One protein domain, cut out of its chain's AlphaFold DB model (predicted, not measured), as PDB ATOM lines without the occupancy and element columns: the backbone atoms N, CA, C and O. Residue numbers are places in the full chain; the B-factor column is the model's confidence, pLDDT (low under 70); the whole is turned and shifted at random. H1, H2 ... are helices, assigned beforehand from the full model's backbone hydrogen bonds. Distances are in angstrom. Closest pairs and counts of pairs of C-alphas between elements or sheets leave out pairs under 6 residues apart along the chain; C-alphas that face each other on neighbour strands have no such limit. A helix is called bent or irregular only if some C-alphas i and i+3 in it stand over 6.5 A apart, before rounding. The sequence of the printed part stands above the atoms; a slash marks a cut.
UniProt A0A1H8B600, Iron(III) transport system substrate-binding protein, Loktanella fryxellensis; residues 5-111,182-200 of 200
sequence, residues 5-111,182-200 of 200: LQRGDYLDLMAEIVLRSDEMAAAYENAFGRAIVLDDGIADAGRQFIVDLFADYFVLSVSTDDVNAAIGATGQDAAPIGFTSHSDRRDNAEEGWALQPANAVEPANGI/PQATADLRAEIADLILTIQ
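What this domain is: This is residues 5 to 111 and 182 to 200 of the 200 residues of the protein "Iron(III) transport system substrate-binding protein" of Loktanella fryxellensis (UniProt A0A1H8B600). Look for two lobes: in one, H1 crosses H6 and H3 packs on the later part of H1, with H2 packed by its first residues, 21 to 25, on the beginning of H3; the other holds H4, H5 and the loop of residues 73 to 85. Residues 58 to 63 lead from the first lobe to the second, and residues 102 to 111 lead back. The printed part has 126 residues with six named helices, H1 to H6 in order, and no named strand; its class is all helix. It is compact, with a radius of gyration of the C-alphas of 15.6 A and spans of 46 by 33 by 26 A.

Where its parts are: Find C-alpha 8 at (42.424, -1.174, -41.921), where H1, residues 8 to 19, begins. Next come H2, residues 21 to 32, H3, residues 45 to 57, 16.4 A long, H4, residues 64 to 72, and H5, residues 86 to 95. H6, residues 182 to 199, runs 25.1 A to C-alpha 199 at (40.846, 15.333, -34.336). H5 and H6 are irregular: C-alphas 90 and 93, and 187 and 190, are 7.3 A apart; H6 has a kink of 42 degrees near residue 189.

How they stand to each other: Start at H3, the hub. It touches H1 at a steep tilt of 51 degrees, closest at C-alphas 46 and 18, 4.1 A. It touches H2 at C-alphas 46 and 21, 4.5 A. H1 touches H6, about perpendicular at 86 degrees, closest at C-alphas 15 and 185, 5.8 A. H3 and H6 only just touch, with 3 pairs of C-alphas within 8 A, closest at 51 and 199, 6.9 A. H4 and H5 only just touch, also with 3 pairs, closest at 68 and 88, 7.8 A; H3 and H4 are apart. In H1 to H4 every O i to N i+4 pair is within hydrogen-bond range; in H6 12 of 14 are, in H5 1 of 6, beside 4 of 7 O i to N i+3 pairs.

The domain as a whole: The C-alphas of Asp 40 and Glu 94, the two farthest apart, are 47.3 A apart. Residues 112 to 181 are not printed; C-alphas 111 and 182 are 11.1 A apart. The links H2 to H3 and H4 to H5 are long. No printed residue is under 70 in pLDDT.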
ATOM      1  N   LEU A   5      39.612   4.867 -40.054       94.25
ATOM      2  CA  LEU A   5      38.815   4.152 -39.055       94.25
ATOM      3  C   LEU A   5      37.882   3.105 -39.676       94.25
ATOM      4  O   LEU A   5      37.434   2.186 -38.990       94.25
ATOM      5  N   GLN A   6      37.600   3.216 -40.976       93.00
ATOM      6  CA  GLN A   6      36.734   2.287 -41.704       93.00
ATOM      7  C   GLN A   6      37.526   1.241 -42.485       93.00
ATOM      8  O   GLN A   6      36.995   0.171 -42.794       93.00
ATOM      9  N   ARG A   7      38.793   1.526 -42.803       91.62
ATOM     10  CA  ARG A   7      39.602   0.672 -43.666       91.62
ATOM     11  C   ARG A   7      41.016   0.471 -43.114       91.62
ATOM     12  O   ARG A   7      41.822   1.390 -43.016       91.62
ATOM     13  N   GLY A   8      41.290  -0.786 -42.757       93.25
ATOM     14  CA  GLY A   8      42.424  -1.174 -41.921       93.25
ATOM     15  C   GLY A   8      43.804  -0.892 -42.511       93.25
ATOM     16  O   GLY A   8      44.681  -0.503 -41.756       93.25
ATOM     17  N   ASP A   9      43.989  -1.029 -43.821       93.69
ATOM     18  CA  ASP A   9      45.251  -0.729 -44.509       93.69
ATOM     19  C   ASP A   9      45.604   0.765 -44.459       93.69
ATOM     20  O   ASP A   9      46.774   1.126 -44.345       93.69
ATOM     21  N   TYR A  10      44.610   1.656 -44.447       95.50
ATOM     22  CA  TYR A  10      44.868   3.079 -44.228       95.50
ATOM     23  C   TYR A  10      45.175   3.401 -42.766       95.50
ATOM     24  O   TYR A  10      45.988   4.284 -42.508       95.50
ATOM     25  N   LEU A  11      44.583   2.681 -41.806       97.25
ATOM     26  CA  LEU A  11      44.996   2.791 -40.404       97.25
ATOM     27  C   LEU A  11      46.426   2.283 -40.201       97.25
ATOM     28  O   LEU A  11      47.186   2.893 -39.454       97.25
ATOM     29  N   ASP A  12      46.803   1.210 -40.897       97.81
ATOM     30  CA  ASP A  12      48.167   0.686 -40.891       97.81
ATOM     31  C   ASP A  12      49.148   1.724 -41.463       97.81
ATOM     32  O   ASP A  12      50.204   1.947 -40.877       97.81
ATOM     33  N   LEU A  13      48.780   2.449 -42.529       97.75
ATOM     34  CA  LEU A  13      49.577   3.574 -43.036       97.75
ATOM     35  C   LEU A  13      49.759   4.676 -41.978       97.75
ATOM     36  O   LEU A  13      50.870   5.172 -41.808       97.75
ATOM     37  N   MET A  14      48.695   5.054 -41.263       98.00
ATOM     38  CA  MET A  14      48.795   6.055 -40.192       98.00
ATOM     39  C   MET A  14      49.705   5.564 -39.053       98.00
ATOM     40  O   MET A  14      50.525   6.322 -38.543       98.00
ATOM     41  N   ALA A  15      49.618   4.284 -38.684       98.50
ATOM     42  CA  ALA A  15      50.514   3.690 -37.697       98.50
ATOM     43  C   ALA A  15      51.978   3.686 -38.162       98.50
ATOM     44  O   ALA A  15      52.859   4.044 -37.382       98.50
ATOM     45  N   GLU A  16      52.250   3.365 -39.426       98.62
ATOM     46  CA  GLU A  16      53.614   3.406 -39.965       98.62
ATOM     47  C   GLU A  16      54.183   4.825 -40.010       98.62
ATOM     48  O   GLU A  16      55.335   5.014 -39.632       98.62
ATOM     49  N   ILE A  17      53.388   5.839 -40.367       98.44
ATOM     50  CA  ILE A  17      53.819   7.248 -40.290       98.44
ATOM     51  C   ILE A  17      54.355   7.581 -38.888       98.44
ATOM     52  O   ILE A  17      55.376   8.256 -38.752       98.44
ATOM     53  N   VAL A  18      53.705   7.063 -37.844       98.62
ATOM     54  CA  VAL A  18      54.129   7.260 -36.456       98.62
ATOM     55  C   VAL A  18      55.341   6.410 -36.082       98.62
ATOM     56  O   VAL A  18      56.287   6.932 -35.485       98.62
ATOM     57  N   LEU A  19      55.371   5.131 -36.458       98.62
ATOM     58  CA  LEU A  19      56.534   4.259 -36.231       98.62
ATOM     59  C   LEU A  19      57.803   4.792 -36.914       98.62
ATOM     60  O   LEU A  19      58.914   4.518 -36.462       98.62
ATOM     61  N   ARG A  20      57.637   5.580 -37.978       98.50
ATOM     62  CA  ARG A  20      58.698   6.194 -38.784       98.50
ATOM     63  C   ARG A  20      58.884   7.681 -38.481       98.50
ATOM     64  O   ARG A  20      59.401   8.416 -39.316       98.50
ATOM     65  N   SER A  21      58.500   8.135 -37.287       98.56
ATOM     66  CA  SER A  21      58.537   9.558 -36.920       98.56
ATOM     67  C   SER A  21      59.898  10.228 -37.122       98.56
ATOM     68  O   SER A  21      59.942  11.376 -37.555       98.56
ATOM     69  N   ASP A  22      61.007   9.530 -36.871       98.62
ATOM     70  CA  ASP A  22      62.346  10.083 -37.113       98.62
ATOM     71  C   ASP A  22      62.600  10.332 -38.613       98.62
ATOM     72  O   ASP A  22      63.147  11.370 -38.991       98.62
ATOM     73  N   GLU A  23      62.156   9.416 -39.482       98.56
ATOM     74  CA  GLU A  23      62.234   9.573 -40.941       98.56
ATOM     75  C   GLU A  23      61.330  10.720 -41.416       98.56
ATOM     76  O   GLU A  23      61.740  11.527 -42.250       98.56
ATOM     77  N   MET A  24      60.129  10.839 -40.838       98.56
ATOM     78  CA  MET A  24      59.197  11.938 -41.116       98.56
ATOM     79  C   MET A  24      59.776  13.299 -40.711       98.56
ATOM     80  O   MET A  24      59.703  14.254 -41.484       98.56
ATOM     81  N   ALA A  25      60.389  13.394 -39.526       98.69
ATOM     82  CA  ALA A  25      61.026  14.620 -39.050       98.69
ATOM     83  C   ALA A  25      62.176  15.051 -39.974       98.69
ATOM     84  O   ALA A  25      62.263  16.224 -40.348       98.69
ATOM     85  N   ALA A  26      63.020  14.100 -40.390       98.69
ATOM     86  CA  ALA A  26      64.117  14.358 -41.320       98.69
ATOM     87  C   ALA A  26      63.612  14.787 -42.708       98.69
ATOM     88  O   ALA A  26      64.130  15.743 -43.284       98.69
ATOM     89  N   ALA A  27      62.578  14.123 -43.236       98.31
ATOM     90  CA  ALA A  27      61.975  14.486 -44.516       98.31
ATOM     91  C   ALA A  27      61.360  15.894 -44.480       98.31
ATOM     92  O   ALA A  27      61.552  16.676 -45.415       98.31
ATOM     93  N   TYR A  28      60.692  16.257 -43.381       98.12
ATOM     94  CA  TYR A  28      60.177  17.611 -43.177       98.12
ATOM     95  C   TYR A  28      61.309  18.646 -43.183       98.12
ATOM     96  O   TYR A  28      61.234  19.650 -43.894       98.12
ATOM     97  N   GLU A  29      62.382  18.406 -42.428       98.44
ATOM     98  CA  GLU A  29      63.516  19.330 -42.375       98.44
ATOM     99  C   GLU A  29      64.203  19.485 -43.737       98.44
ATOM    100  O   GLU A  29      64.507  20.609 -44.139       98.44
ATOM    101  N   ASN A  30      64.358  18.397 -44.493       98.12
ATOM    102  CA  ASN A  30      64.893  18.442 -45.854       98.12
ATOM    103  C   ASN A  30      63.997  19.251 -46.807       98.12
ATOM    104  O   ASN A  30      64.508  20.011 -47.632       98.12
ATOM    105  N   ALA A  31      62.674  19.111 -46.694       96.88
ATOM    106  CA  ALA A  31      61.716  19.789 -47.567       96.88
ATOM    107  C   ALA A  31      61.559  21.285 -47.246       96.88
ATOM    108  O   ALA A  31      61.405  22.103 -48.157       96.88
ATOM    109  N   PHE A  32      61.602  21.658 -45.963       97.12
ATOM    110  CA  PHE A  32      61.264  23.012 -45.502       97.12
ATOM    111  C   PHE A  32      62.443  23.797 -44.914       97.12
ATOM    112  O   PHE A  32      62.293  24.981 -44.601       97.12
ATOM    113  N   GLY A  33      63.612  23.173 -44.757       98.38
ATOM    114  CA  GLY A  33      64.823  23.797 -44.216       98.38
ATOM    115  C   GLY A  33      64.745  24.136 -42.724       98.38
ATOM    116  O   GLY A  33      65.495  24.992 -42.252       98.38
ATOM    117  N   ARG A  34      63.810  23.525 -41.988       98.12
ATOM    118  CA  ARG A  34      63.616  23.721 -40.544       98.12
ATOM    119  C   ARG A  34      63.016  22.475 -39.904       98.12
ATOM    120  O   ARG A  34      62.199  21.809 -40.531       98.12
ATOM    121  N   ALA A  35      63.352  22.229 -38.642       97.94
ATOM    122  CA  ALA A  35      62.706  21.186 -37.855       97.94
ATOM    123  C   ALA A  35      61.184  21.407 -37.777       97.94
ATOM    124  O   ALA A  35      60.705  22.549 -37.700       97.94
ATOM    125  N   ILE A  36      60.437  20.302 -37.789       97.56
ATOM    126  CA  ILE A  36      58.996  20.310 -37.540       97.56
ATOM    127  C   ILE A  36      58.721  20.814 -36.117       97.56
ATOM    128  O   ILE A  36      59.454  20.505 -35.176       97.56
ATOM    129  N   VAL A  37      57.684  21.633 -35.974       97.50
ATOM    130  CA  VAL A  37      57.208  22.109 -34.672       97.50
ATOM    131  C   VAL A  37      56.053  21.211 -34.267       97.50
ATOM    132  O   VAL A  37      55.160  20.992 -35.078       97.50
ATOM    133  N   LEU A  38      56.103  20.683 -33.047       98.25
ATOM    134  CA  LEU A  38      55.039  19.849 -32.498       98.25
ATOM    135  C   LEU A  38      54.075  20.719 -31.695       98.25
ATOM    136  O   LEU A  38      54.521  21.562 -30.908       98.25
ATOM    137  N   ASP A  39      52.782  20.492 -31.883       96.75
ATOM    138  CA  ASP A  39      51.730  21.114 -31.094       96.75
ATOM    139  C   ASP A  39      51.717  20.577 -29.656       96.75
ATOM    140  O   ASP A  39      52.242  19.502 -29.340       96.75
ATOM    141  N   ASP A  40      51.088  21.337 -28.758       95.69
ATOM    142  CA  ASP A  40      50.974  20.970 -27.350       95.69
ATOM    143  C   ASP A  40      50.296  19.598 -27.192       95.69
ATOM    144  O   ASP A  40      49.137  19.399 -27.551       95.69
ATOM    145  N   GLY A  41      51.020  18.648 -26.594       93.56
ATOM    146  CA  GLY A  41      50.526  17.289 -26.351       93.56
ATOM    147  C   GLY A  41      50.784  16.296 -27.487       93.56
ATOM    148  O   GLY A  41      50.487  15.115 -27.312       93.56
ATOM    149  N   ILE A  42      51.387  16.725 -28.600       97.44
ATOM    150  CA  ILE A  42      51.805  15.834 -29.685       97.44
ATOM    151  C   ILE A  42      53.218  15.308 -29.418       97.44
ATOM    152  O   ILE A  42      54.155  16.063 -29.167       97.44
ATOM    153  N   ALA A  43      53.366  13.982 -29.435       96.88
ATOM    154  CA  ALA A  43      54.586  13.317 -28.982       96.88
ATOM    155  C   ALA A  43      55.714  13.289 -30.027       96.88
ATOM    156  O   ALA A  43      56.884  13.223 -29.648       96.88
ATOM    157  N   ASP A  44      55.382  13.312 -31.319       98.38
ATOM    158  CA  ASP A  44      56.347  13.131 -32.403       98.38
ATOM    159  C   ASP A  44      55.861  13.671 -33.755       98.38
ATOM    160  O   ASP A  44      54.710  14.074 -33.931       98.38
ATOM    161  N   ALA A  45      56.784  13.676 -34.718       98.50
ATOM    162  CA  ALA A  45      56.566  14.198 -36.059       98.50
ATOM    163  C   ALA A  45      55.526  13.407 -36.859       98.50
ATOM    164  O   ALA A  45      54.804  14.005 -37.655       98.50
ATOM    165  N   GLY A  46      55.429  12.088 -36.665       98.31
ATOM    166  CA  GLY A  46      54.432  11.276 -37.355       98.31
ATOM    167  C   GLY A  46      53.015  11.636 -36.911       98.31
ATOM    168  O   GLY A  46      52.145  11.866 -37.750       98.31
ATOM    169  N   ARG A  47      52.789  11.772 -35.598       98.50
ATOM    170  CA  ARG A  47      51.502  12.231 -35.052       98.50
ATOM    171  C   ARG A  47      51.194  13.666 -35.473       98.50
ATOM    172  O   ARG A  47      50.060  13.918 -35.868       98.50
ATOM    173  N   GLN A  48      52.180  14.570 -35.465       98.12
ATOM    174  CA  GLN A  48      51.972  15.939 -35.956       98.12
ATOM    175  C   GLN A  48      51.551  15.946 -37.426       98.12
ATOM    176  O   GLN A  48      50.583  16.607 -37.782       98.12
ATOM    177  N   PHE A  49      52.224  15.158 -38.269       96.81
ATOM    178  CA  PHE A  49      51.865  15.049 -39.679       96.81
ATOM    179  C   PHE A  49      50.420  14.570 -39.861       96.81
ATOM    180  O   PHE A  49      49.707  15.114 -40.694       96.81
ATOM    181  N   ILE A  50      49.963  13.592 -39.070       97.00
ATOM    182  CA  ILE A  50      48.565  13.133 -39.100       97.00
ATOM    183  C   ILE A  50      47.610  14.262 -38.693       97.00
ATOM    184  O   ILE A  50      46.617  14.479 -39.383       97.00
ATOM    185  N   VAL A  51      47.907  14.990 -37.613       96.69
ATOM    186  CA  VAL A  51      47.082  16.122 -37.155       96.69
ATOM    187  C   VAL A  51      46.940  17.178 -38.250       96.69
ATOM    188  O   VAL A  51      45.815  17.513 -38.621       96.69
ATOM    189  N   ASP A  52      48.057  17.629 -38.823       95.19
ATOM    190  CA  ASP A  52      48.071  18.632 -39.895       95.19
ATOM    191  C   ASP A  52      47.249  18.158 -41.104       95.19
ATOM    192  O   ASP A  52      46.452  18.896 -41.688       95.19
ATOM    193  N   LEU A  53      47.416  16.886 -41.468       92.75
ATOM    194  CA  LEU A  53      46.770  16.270 -42.616       92.75
ATOM    195  C   LEU A  53      45.244  16.199 -42.454       92.75
ATOM    196  O   LEU A  53      44.520  16.506 -43.402       92.75
ATOM    197  N   PHE A  54      44.751  15.857 -41.261       93.81
ATOM    198  CA  PHE A  54      43.316  15.852 -40.953       93.81
ATOM    199  C   PHE A  54      42.721  17.258 -40.829       93.81
ATOM    200  O   PHE A  54      41.581  17.455 -41.246       93.81
ATOM    201  N   ALA A  55      43.473  18.223 -40.295       92.12
ATOM    202  CA  ALA A  55      42.987  19.587 -40.114       92.12
ATOM    203  C   ALA A  55      42.781  20.322 -41.449       92.12
ATOM    204  O   ALA A  55      41.744  20.956 -41.647       92.12
ATOM    205  N   ASP A  56      43.748  20.213 -42.367       85.19
ATOM    206  CA  ASP A  56      43.834  21.131 -43.510       85.19
ATOM    207  C   ASP A  56      43.811  20.454 -44.889       85.19
ATOM    208  O   ASP A  56      43.549  21.119 -45.897       85.19
ATOM    209  N   TYR A  57      44.084  19.148 -44.978       81.56
ATOM    210  CA  TYR A  57      44.421  18.516 -46.262       81.56
ATOM    211  C   TYR A  57      43.546  17.321 -46.646       81.56
ATOM    212  O   TYR A  57      43.467  16.978 -47.832       81.56
ATOM    213  N   PHE A  58      42.878  16.672 -45.694       86.50
ATOM    214  CA  PHE A  58      42.085  15.486 -45.985       86.50
ATOM    215  C   PHE A  58      40.661  15.774 -46.434       86.50
ATOM    216  O   PHE A  58      39.826  16.310 -45.718       86.50
ATOM    217  N   VAL A  59      40.362  15.246 -47.622       90.25
ATOM    218  CA  VAL A  59      39.007  14.904 -48.040       90.25
ATOM    219  C   VAL A  59      38.831  13.401 -47.845       90.25
ATOM    220  O   VAL A  59      39.460  12.581 -48.534       90.25
ATOM    221  N   LEU A  60      38.001  13.042 -46.864       91.69
ATOM    222  CA  LEU A  60      37.627  11.659 -46.599       91.69
ATOM    223  C   LEU A  60      36.530  11.225 -47.568       91.69
ATOM    224  O   LEU A  60      35.561  11.945 -47.804       91.69
ATOM    225  N   SER A  61      36.708  10.038 -48.131       90.69
ATOM    226  CA  SER A  61      35.785   9.419 -49.071       90.69
ATOM    227  C   SER A  61      35.235   8.112 -48.513       90.69
ATOM    228  O   SER A  61      35.839   7.496 -47.633       90.69
ATOM    229  N   VAL A  62      34.092   7.677 -49.042       87.62
ATOM    230  CA  VAL A  62      33.394   6.463 -48.595       87.62
ATOM    231  C   VAL A  62      34.021   5.207 -49.199       87.62
ATOM    232  O   VAL A  62      34.038   4.158 -48.559       87.62
ATOM    233  N   SER A  63      34.554   5.300 -50.419       92.06
ATOM    234  CA  SER A  63      35.133   4.159 -51.127       92.06
ATOM    235  C   SER A  63      36.463   4.491 -51.797       92.06
ATOM    236  O   SER A  63      36.841   5.651 -51.967       92.06
ATOM    237  N   THR A  64      37.194   3.438 -52.161       92.88
ATOM    238  CA  THR A  64      38.456   3.571 -52.911       92.88
ATOM    239  C   THR A  64      38.191   4.042 -54.326       92.88
ATOM    240  O   THR A  64      38.918   4.899 -54.808       92.88
ATOM    241  N   ASP A  65      37.112   3.564 -54.944       94.00
ATOM    242  CA  ASP A  65      36.709   3.959 -56.293       94.00
ATOM    243  C   ASP A  65      36.416   5.458 -56.366       94.00
ATOM    244  O   ASP A  65      36.871   6.128 -57.288       94.00
ATOM    245  N   ASP A  66      35.766   6.025 -55.348       95.00
ATOM    246  CA  ASP A  66      35.541   7.471 -55.266       95.00
ATOM    247  C   ASP A  66      36.865   8.254 -55.151       95.00
ATOM    248  O   ASP A  66      37.021   9.318 -55.753       95.00
ATOM    249  N   VAL A  67      37.842   7.734 -54.388       96.12
ATOM    250  CA  VAL A  67      39.185   8.339 -54.310       96.12
ATOM    251  C   VAL A  67      39.880   8.254 -55.665       96.12
ATOM    252  O   VAL A  67      40.419   9.255 -56.135       96.12
ATOM    253  N   ASN A  68      39.849   7.083 -56.298       96.81
ATOM    254  CA  ASN A  68      40.475   6.809 -57.585       96.81
ATOM    255  C   ASN A  68      39.884   7.681 -58.694       96.81
ATOM    256  O   ASN A  68      40.637   8.292 -59.451       96.81
ATOM    257  N   ALA A  69      38.564   7.837 -58.736       95.69
ATOM    258  CA  ALA A  69      37.897   8.743 -59.660       95.69
ATOM    259  C   ALA A  69      38.330  10.198 -59.436       95.69
ATOM    260  O   ALA A  69      38.657  10.896 -60.396       95.69
ATOM    261  N   ALA A  70      38.393  10.649 -58.179       95.75
ATOM    262  CA  ALA A  70      38.772  12.021 -57.854       95.75
ATOM    263  C   ALA A  70      40.222  12.348 -58.250       95.75
ATOM    264  O   ALA A  70      40.481  13.394 -58.839       95.75
ATOM    265  N   ILE A  71      41.177  11.463 -57.956       96.19
ATOM    266  CA  ILE A  71      42.601  11.731 -58.225       96.19
ATOM    267  C   ILE A  71      43.029  11.305 -59.636       96.19
ATOM    268  O   ILE A  71      44.025  11.795 -60.162       96.19
ATOM    269  N   GLY A  72      42.298  10.369 -60.244       96.62
ATOM    270  CA  GLY A  72      42.687   9.686 -61.472       96.62
ATOM    271  C   GLY A  72      41.969  10.162 -62.726       96.62
ATOM    272  O   GLY A  72      42.501   9.933 -63.809       96.62
ATOM    273  N   ALA A  73      40.805  10.819 -62.627       96.75
ATOM    274  CA  ALA A  73      40.045  11.232 -63.806       96.75
ATOM    275  C   ALA A  73      40.899  12.053 -64.787       96.75
ATOM    276  O   ALA A  73      41.618  12.983 -64.410       96.75
ATOM    277  N   THR A  74      40.823  11.698 -66.067       96.06
ATOM    278  CA  THR A  74      41.556  12.391 -67.128       96.06
ATOM    279  C   THR A  74      40.930  13.749 -67.460       96.06
ATOM    280  O   THR A  74      39.724  13.950 -67.337       96.06
ATOM    281  N   GLY A  75      41.758  14.708 -67.889       94.94
ATOM    282  CA  GLY A  75      41.300  16.053 -68.269       94.94
ATOM    283  C   GLY A  75      41.107  17.031 -67.104       94.94
ATOM    284  O   GLY A  75      40.550  18.105 -67.309       94.94
ATOM    285  N   GLN A  76      41.566  16.683 -65.901       95.56
ATOM    286  CA  GLN A  76      41.597  17.599 -64.760       95.56
ATOM    287  C   GLN A  76      42.741  18.616 -64.894       95.56
ATOM    288  O   GLN A  76      43.884  18.228 -65.130       95.56
ATOM    289  N   ASP A  77      42.455  19.905 -64.681       93.31
ATOM    290  CA  ASP A  77      43.473  20.971 -64.718       93.31
ATOM    291  C   ASP A  77      44.425  20.925 -63.508       93.31
ATOM    292  O   ASP A  77      45.600  21.270 -63.615       93.31
ATOM    293  N   ALA A  78      43.916  20.499 -62.349       91.12
ATOM    294  CA  ALA A  78      44.656  20.399 -61.093       91.12
ATOM    295  C   ALA A  78      44.213  19.145 -60.326       91.12
ATOM    296  O   ALA A  78      43.456  19.227 -59.360       91.12
ATOM    297  N   ALA A  79      44.644  17.975 -60.805       92.25
ATOM    298  CA  ALA A  79      44.320  16.706 -60.164       92.25
ATOM    299  C   ALA A  79      44.871  16.664 -58.719       92.25
ATOM    300  O   ALA A  79      46.053  16.967 -58.514       92.25
ATOM    301  N   PRO A  80      44.049  16.305 -57.717       93.44
ATOM    302  CA  PRO A  80      44.517  16.138 -56.347       93.44
ATOM    303  C   PRO A  80      45.404  14.892 -56.200       93.44
ATOM    304  O   PRO A  80      45.359  13.970 -57.011       93.44
ATOM    305  N   ILE A  81      46.187  14.846 -55.122       94.00
ATOM    306  CA  ILE A  81      46.929  13.651 -54.698       94.00
ATOM    307  C   ILE A  81      46.091  12.921 -53.645       94.00
ATOM    308  O   ILE A  81      45.410  13.554 -52.838       94.00
ATOM    309  N   GLY A  82      46.140  11.589 -53.625       94.62
ATOM    310  CA  GLY A  82      45.436  10.800 -52.621       94.62
ATOM    311  C   GLY A  82      46.144   9.502 -52.271       94.62
ATOM    312  O   GLY A  82      46.904   8.952 -53.064       94.62
ATOM    313  N   PHE A  83      45.851   8.999 -51.073       95.38
ATOM    314  CA  PHE A  83      46.233   7.656 -50.653       95.38
ATOM    315  C   PHE A  83      45.250   6.636 -51.226       95.38
ATOM    316  O   PHE A  83      44.054   6.685 -50.924       95.38
ATOM    317  N   THR A  84      45.766   5.723 -52.047       95.06
ATOM    318  CA  THR A  84      45.013   4.630 -52.668       95.06
ATOM    319  C   THR A  84      45.893   3.403 -52.918       95.06
ATOM    320  O   THR A  84      47.108   3.457 -52.707       95.06
ATOM    321  N   SER A  85      45.293   2.295 -53.350       94.00
ATOM    322  CA  SER A  85      46.011   1.056 -53.647       94.00
ATOM    323  C   SER A  85      46.747   1.184 -54.978       94.00
ATOM    324  O   SER A  85      46.178   1.554 -56.004       94.00
ATOM    325  N   HIS A  86      48.029   0.822 -54.993       94.44
ATOM    326  CA  HIS A  86      48.831   0.860 -56.212       94.44
ATOM    327  C   HIS A  86      48.235  -0.062 -57.303       94.44
ATOM    328  O   HIS A  86      48.247   0.331 -58.466       94.44
ATOM    329  N   SER A  87      47.652  -1.210 -56.938       94.81
ATOM    330  CA  SER A  87      46.986  -2.179 -57.830       94.81
ATOM    331  C   SER A  87      45.800  -1.632 -58.635       94.81
ATOM    332  O   SER A  87      45.496  -2.156 -59.708       94.81
ATOM    333  N   ASP A  88      45.136  -0.574 -58.159       95.19
ATOM    334  CA  ASP A  88      43.893  -0.068 -58.765       95.19
ATOM    335  C   ASP A  88      44.126   0.589 -60.131       95.19
ATOM    336  O   ASP A  88      43.200   0.807 -60.904       95.19
ATOM    337  N   ARG A  89      45.391   0.821 -60.514       94.44
ATOM    338  CA  ARG A  89      45.713   1.287 -61.871       94.44
ATOM    339  C   ARG A  89      45.261   0.336 -62.971       94.44
ATOM    340  O   ARG A  89      45.210   0.760 -64.123       94.44
ATOM    341  N   ARG A  90      45.014  -0.942 -62.655       95.12
ATOM    342  CA  ARG A  90      44.498  -1.910 -63.635       95.12
ATOM    343  C   ARG A  90      43.182  -1.414 -64.255       95.12
ATOM    344  O   ARG A  90      42.926  -1.698 -65.419       95.12
ATOM    345  N   ASP A  91      42.436  -0.596 -63.510       95.50
ATOM    346  CA  ASP A  91      41.131  -0.062 -63.891       95.50
ATOM    347  C   ASP A  91      41.257   1.243 -64.719       95.50
ATOM    348  O   ASP A  91      40.276   1.731 -65.273       95.50
ATOM    349  N   ASN A  92      42.474   1.789 -64.909       96.25
ATOM    350  CA  ASN A  92      42.705   3.051 -65.636       96.25
ATOM    351  C   ASN A  92      42.065   3.089 -67.031       96.25
ATOM    352  O   ASN A  92      41.466   4.093 -67.416       96.25
ATOM    353  N   ALA A  93      42.232   2.018 -67.812       94.56
ATOM    354  CA  ALA A  93      41.747   1.979 -69.189       94.56
ATOM    355  C   ALA A  93      40.216   1.881 -69.269       94.56
ATOM    356  O   ALA A  93      39.623   2.460 -70.177       94.56
ATOM    357  N   GLU A  94      39.599   1.151 -68.339       96.31
ATOM    358  CA  GLU A  94      38.150   0.944 -68.289       96.31
ATOM    359  C   GLU A  94      37.429   2.193 -67.773       96.31
ATOM    360  O   GLU A  94      36.447   2.628 -68.374       96.31
ATOM    361  N   GLU A  95      37.979   2.827 -66.737       96.62
ATOM    362  CA  GLU A  95      37.344   3.947 -66.034       96.62
ATOM    363  C   GLU A  95      37.752   5.333 -66.568       96.62
ATOM    364  O   GLU A  95      37.250   6.370 -66.128       96.62
ATOM    365  N   GLY A  96      38.672   5.389 -67.537       96.50
ATOM    366  CA  GLY A  96      39.179   6.651 -68.085       96.50
ATOM    367  C   GLY A  96      40.048   7.429 -67.091       96.50
ATOM    368  O   GLY A  96      40.031   8.669 -67.078       96.50
ATOM    369  N   TRP A  97      40.802   6.705 -66.262       97.25
ATOM    370  CA  TRP A  97      41.717   7.260 -65.267       97.25
ATOM    371  C   TRP A  97      43.188   7.207 -65.707       97.25
ATOM    372  O   TRP A  97      43.576   6.508 -66.643       97.25
ATOM    373  N   ALA A  98      44.029   7.953 -64.996       95.81
ATOM    374  CA  ALA A  98      45.476   8.016 -65.166       95.81
ATOM    375  C   ALA A  98      46.214   7.846 -63.822       95.81
ATOM    376  O   ALA A  98      47.176   8.560 -63.536       95.81
ATOM    377  N   LEU A  99      45.778   6.894 -62.988       96.31
ATOM    378  CA  LEU A  99      46.393   6.617 -61.687       96.31
ATOM    379  C   LEU A  99      47.850   6.170 -61.842       96.31
ATOM    380  O   LEU A  99      48.138   5.190 -62.538       96.31
ATOM    381  N   GLN A 100      48.759   6.842 -61.135       93.94
ATOM    382  CA  GLN A 100      50.184   6.511 -61.065       93.94
ATOM    383  C   GLN A 100      50.721   6.712 -59.643       93.94
ATOM    384  O   GLN A 100      50.286   7.635 -58.955       93.94
ATOM    385  N   PRO A 101      51.666   5.872 -59.177       94.56
ATOM    386  CA  PRO A 101      52.281   6.080 -57.876       94.56
ATOM    387  C   PRO A 101      53.206   7.299 -57.911       94.56
ATOM    388  O   PRO A 101      54.034   7.449 -58.811       94.56
ATOM    389  N   ALA A 102      53.169   8.107 -56.859       95.50
ATOM    390  CA  ALA A 102      54.169   9.140 -56.631       95.50
ATOM    391  C   ALA A 102      55.437   8.524 -55.999       95.50
ATOM    392  O   ALA A 102      55.768   8.789 -54.851       95.50
ATOM    393  N   ASN A 103      56.144   7.649 -56.729       96.31
ATOM    394  CA  ASN A 103      57.256   6.848 -56.179       96.31
ATOM    395  C   ASN A 103      58.483   7.669 -55.731       96.31
ATOM    396  O   ASN A 103      59.376   7.129 -55.099       96.31
ATOM    397  N   ALA A 104      58.549   8.960 -56.055       95.62
ATOM    398  CA  ALA A 104      59.618   9.857 -55.609       95.62
ATOM    399  C   ALA A 104      59.302  10.586 -54.288       95.62
ATOM    400  O   ALA A 104      60.098  11.416 -53.862       95.62
ATOM    401  N   VAL A 105      58.144  10.331 -53.669       95.75
ATOM    402  CA  VAL A 105      57.788  10.923 -52.372       95.75
ATOM    403  C   VAL A 105      58.700  10.366 -51.282       95.75
ATOM    404  O   VAL A 105      58.873   9.154 -51.170       95.75
ATOM    405  N   GLU A 106      59.252  11.272 -50.480       96.56
ATOM    406  CA  GLU A 106      60.050  10.968 -49.296       96.56
ATOM    407  C   GLU A 106      59.232  11.226 -48.016       96.56
ATOM    408  O   GLU A 106      58.390  12.127 -48.008       96.56
ATOM    409  N   PRO A 107      59.476  10.475 -46.927       96.94
ATOM    410  CA  PRO A 107      60.421   9.353 -46.828       96.94
ATOM    411  C   PRO A 107      59.909   8.069 -47.506       96.94
ATOM    412  O   PRO A 107      60.707   7.213 -47.876       96.94
ATOM    413  N   ALA A 108      58.595   7.962 -47.715       97.44
ATOM    414  CA  ALA A 108      57.963   6.878 -48.453       97.44
ATOM    415  C   ALA A 108      56.661   7.346 -49.113       97.44
ATOM    416  O   ALA A 108      55.985   8.250 -48.620       97.44
ATOM    417  N   ASN A 109      56.263   6.687 -50.201       95.50
ATOM    418  CA  ASN A 109      54.996   6.968 -50.887       95.50
ATOM    419  C   ASN A 109      53.785   6.214 -50.296       95.50
ATOM    420  O   ASN A 109      52.669   6.365 -50.795       95.50
ATOM    421  N   GLY A 110      54.001   5.384 -49.274       96.25
ATOM    422  CA  GLY A 110      52.983   4.548 -48.649       96.25
ATOM    423  C   GLY A 110      53.590   3.325 -47.968       96.25
ATOM    424  O   GLY A 110      54.755   3.330 -47.569       96.25
ATOM    425  N   ILE A 111      52.795   2.260 -47.864       97.44
ATOM    426  CA  ILE A 111      53.180   0.997 -47.230       97.44
ATOM    427  C   ILE A 111      53.092  -0.174 -48.207       97.44
ATOM    428  O   ILE A 111      52.280  -0.184 -49.131       97.44
ATOM    429  N   PRO A 182      54.066  -6.208 -39.270       94.31
ATOM    430  CA  PRO A 182      52.652  -6.318 -38.934       94.31
ATOM    431  C   PRO A 182      52.367  -6.341 -37.432       94.31
ATOM    432  O   PRO A 182      51.282  -5.929 -37.029       94.31
ATOM    433  N   GLN A 183      53.298  -6.836 -36.605       96.62
ATOM    434  CA  GLN A 183      53.094  -6.867 -35.158       96.62
ATOM    435  C   GLN A 183      53.238  -5.465 -34.569       96.62
ATOM    436  O   GLN A 183      52.350  -5.024 -33.845       96.62
ATOM    437  N   ALA A 184      54.310  -4.753 -34.924       97.88
ATOM    438  CA  ALA A 184      54.531  -3.388 -34.452       97.88
ATOM    439  C   ALA A 184      53.423  -2.439 -34.933       97.88
ATOM    440  O   ALA A 184      52.914  -1.644 -34.141       97.88
ATOM    441  N   THR A 185      52.998  -2.565 -36.198       97.75
ATOM    442  CA  THR A 185      51.850  -1.823 -36.728       97.75
ATOM    443  C   THR A 185      50.608  -2.127 -35.890       97.75
ATOM    444  O   THR A 185      49.977  -1.207 -35.375       97.75
ATOM    445  N   ALA A 186      50.280  -3.412 -35.694       96.75
ATOM    446  CA  ALA A 186      49.083  -3.836 -34.970       96.75
ATOM    447  C   ALA A 186      49.045  -3.348 -33.516       96.75
ATOM    448  O   ALA A 186      47.982  -2.923 -33.058       96.75
ATOM    449  N   ASP A 187      50.183  -3.369 -32.822       98.38
ATOM    450  CA  ASP A 187      50.299  -2.916 -31.433       98.38
ATOM    451  C   ASP A 187      49.972  -1.421 -31.284       98.38
ATOM    452  O   ASP A 187      49.428  -1.008 -30.259       98.38
ATOM    453  N   LEU A 188      50.243  -0.616 -32.318       98.06
ATOM    454  CA  LEU A 188      50.027   0.831 -32.300       98.06
ATOM    455  C   LEU A 188      48.632   1.257 -32.796       98.06
ATOM    456  O   LEU A 188      48.155   2.338 -32.449       98.06
ATOM    457  N   ARG A 189      47.936   0.413 -33.573       97.50
ATOM    458  CA  ARG A 189      46.666   0.767 -34.249       97.50
ATOM    459  C   ARG A 189      45.606   1.375 -33.338       97.50
ATOM    460  O   ARG A 189      44.917   2.295 -33.768       97.50
ATOM    461  N   ALA A 190      45.436   0.842 -32.128       98.00
ATOM    462  CA  ALA A 190      44.406   1.319 -31.206       98.00
ATOM    463  C   ALA A 190      44.654   2.777 -30.799       98.00
ATOM    464  O   ALA A 190      43.741   3.593 -30.848       98.00
ATOM    465  N   GLU A 191      45.903   3.117 -30.487       97.94
ATOM    466  CA  GLU A 191      46.276   4.478 -30.106       97.94
ATOM    467  C   GLU A 191      46.101   5.463 -31.270       97.94
ATOM    468  O   GLU A 191      45.626   6.580 -31.080       97.94
ATOM    469  N   ILE A 192      46.434   5.044 -32.494       97.94
ATOM    470  CA  ILE A 192      46.259   5.886 -33.685       97.94
ATOM    471  C   ILE A 192      44.787   6.079 -34.026       97.94
ATOM    472  O   ILE A 192      44.388   7.174 -34.416       97.94
ATOM    473  N   ALA A 193      43.964   5.045 -33.852       97.69
ATOM    474  CA  ALA A 193      42.524   5.177 -34.010       97.69
ATOM    475  C   ALA A 193      41.945   6.182 -33.002       97.69
ATOM    476  O   ALA A 193      41.163   7.049 -33.391       97.69
ATOM    477  N   ASP A 194      42.377   6.113 -31.738       97.44
ATOM    478  CA  ASP A 194      41.975   7.069 -30.705       97.44
ATOM    479  C   ASP A 194      42.426   8.497 -31.054       97.44
ATOM    480  O   ASP A 194      41.622   9.423 -30.954       97.44
ATOM    481  N   LEU A 195      43.659   8.686 -31.541       96.88
ATOM    482  CA  LEU A 195      44.131   9.989 -32.023       96.88
ATOM    483  C   LEU A 195      43.217  10.538 -33.125       96.88
ATOM    484  O   LEU A 195      42.740  11.666 -33.005       96.88
ATOM    485  N   ILE A 196      42.929   9.741 -34.157       95.62
ATOM    486  CA  ILE A 196      42.077  10.159 -35.282       95.62
ATOM    487  C   ILE A 196      40.677  10.553 -34.793       95.62
ATOM    488  O   ILE A 196      40.147  11.575 -35.219       95.62
ATOM    489  N   LEU A 197      40.097   9.804 -33.849       95.12
ATOM    490  CA  LEU A 197      38.797  10.137 -33.258       95.12
ATOM    491  C   LEU A 197      38.790  11.477 -32.506       95.12
ATOM    492  O   LEU A 197      37.733  12.092 -32.387       95.12
ATOM    493  N   THR A 198      39.929  11.924 -31.970       93.88
ATOM    494  CA  THR A 198      40.009  13.201 -31.235       93.88
ATOM    495  C   THR A 198      40.153  14.431 -32.127       93.88
ATOM    496  O   THR A 198      39.914  15.539 -31.649       93.88
ATOM    497  N   ILE A 199      40.543  14.246 -33.391       90.12
ATOM    498  CA  ILE A 199      40.846  15.333 -34.336       90.12
ATOM    499  C   ILE A 199      39.840  15.444 -35.492       90.12
ATOM    500  O   ILE A 199      39.998  16.319 -36.341       90.12
ATOM    501  N   GLN A 200      38.830  14.570 -35.533       80.81
ATOM    502  CA  GLN A 200      37.687  14.654 -36.451       80.81
ATOM    503  C   GLN A 200      36.568  15.566 -35.926       80.81
ATOM    504  O   GLN A 200      36.385  15.665 -34.691       80.81
TER     505      GLN A 200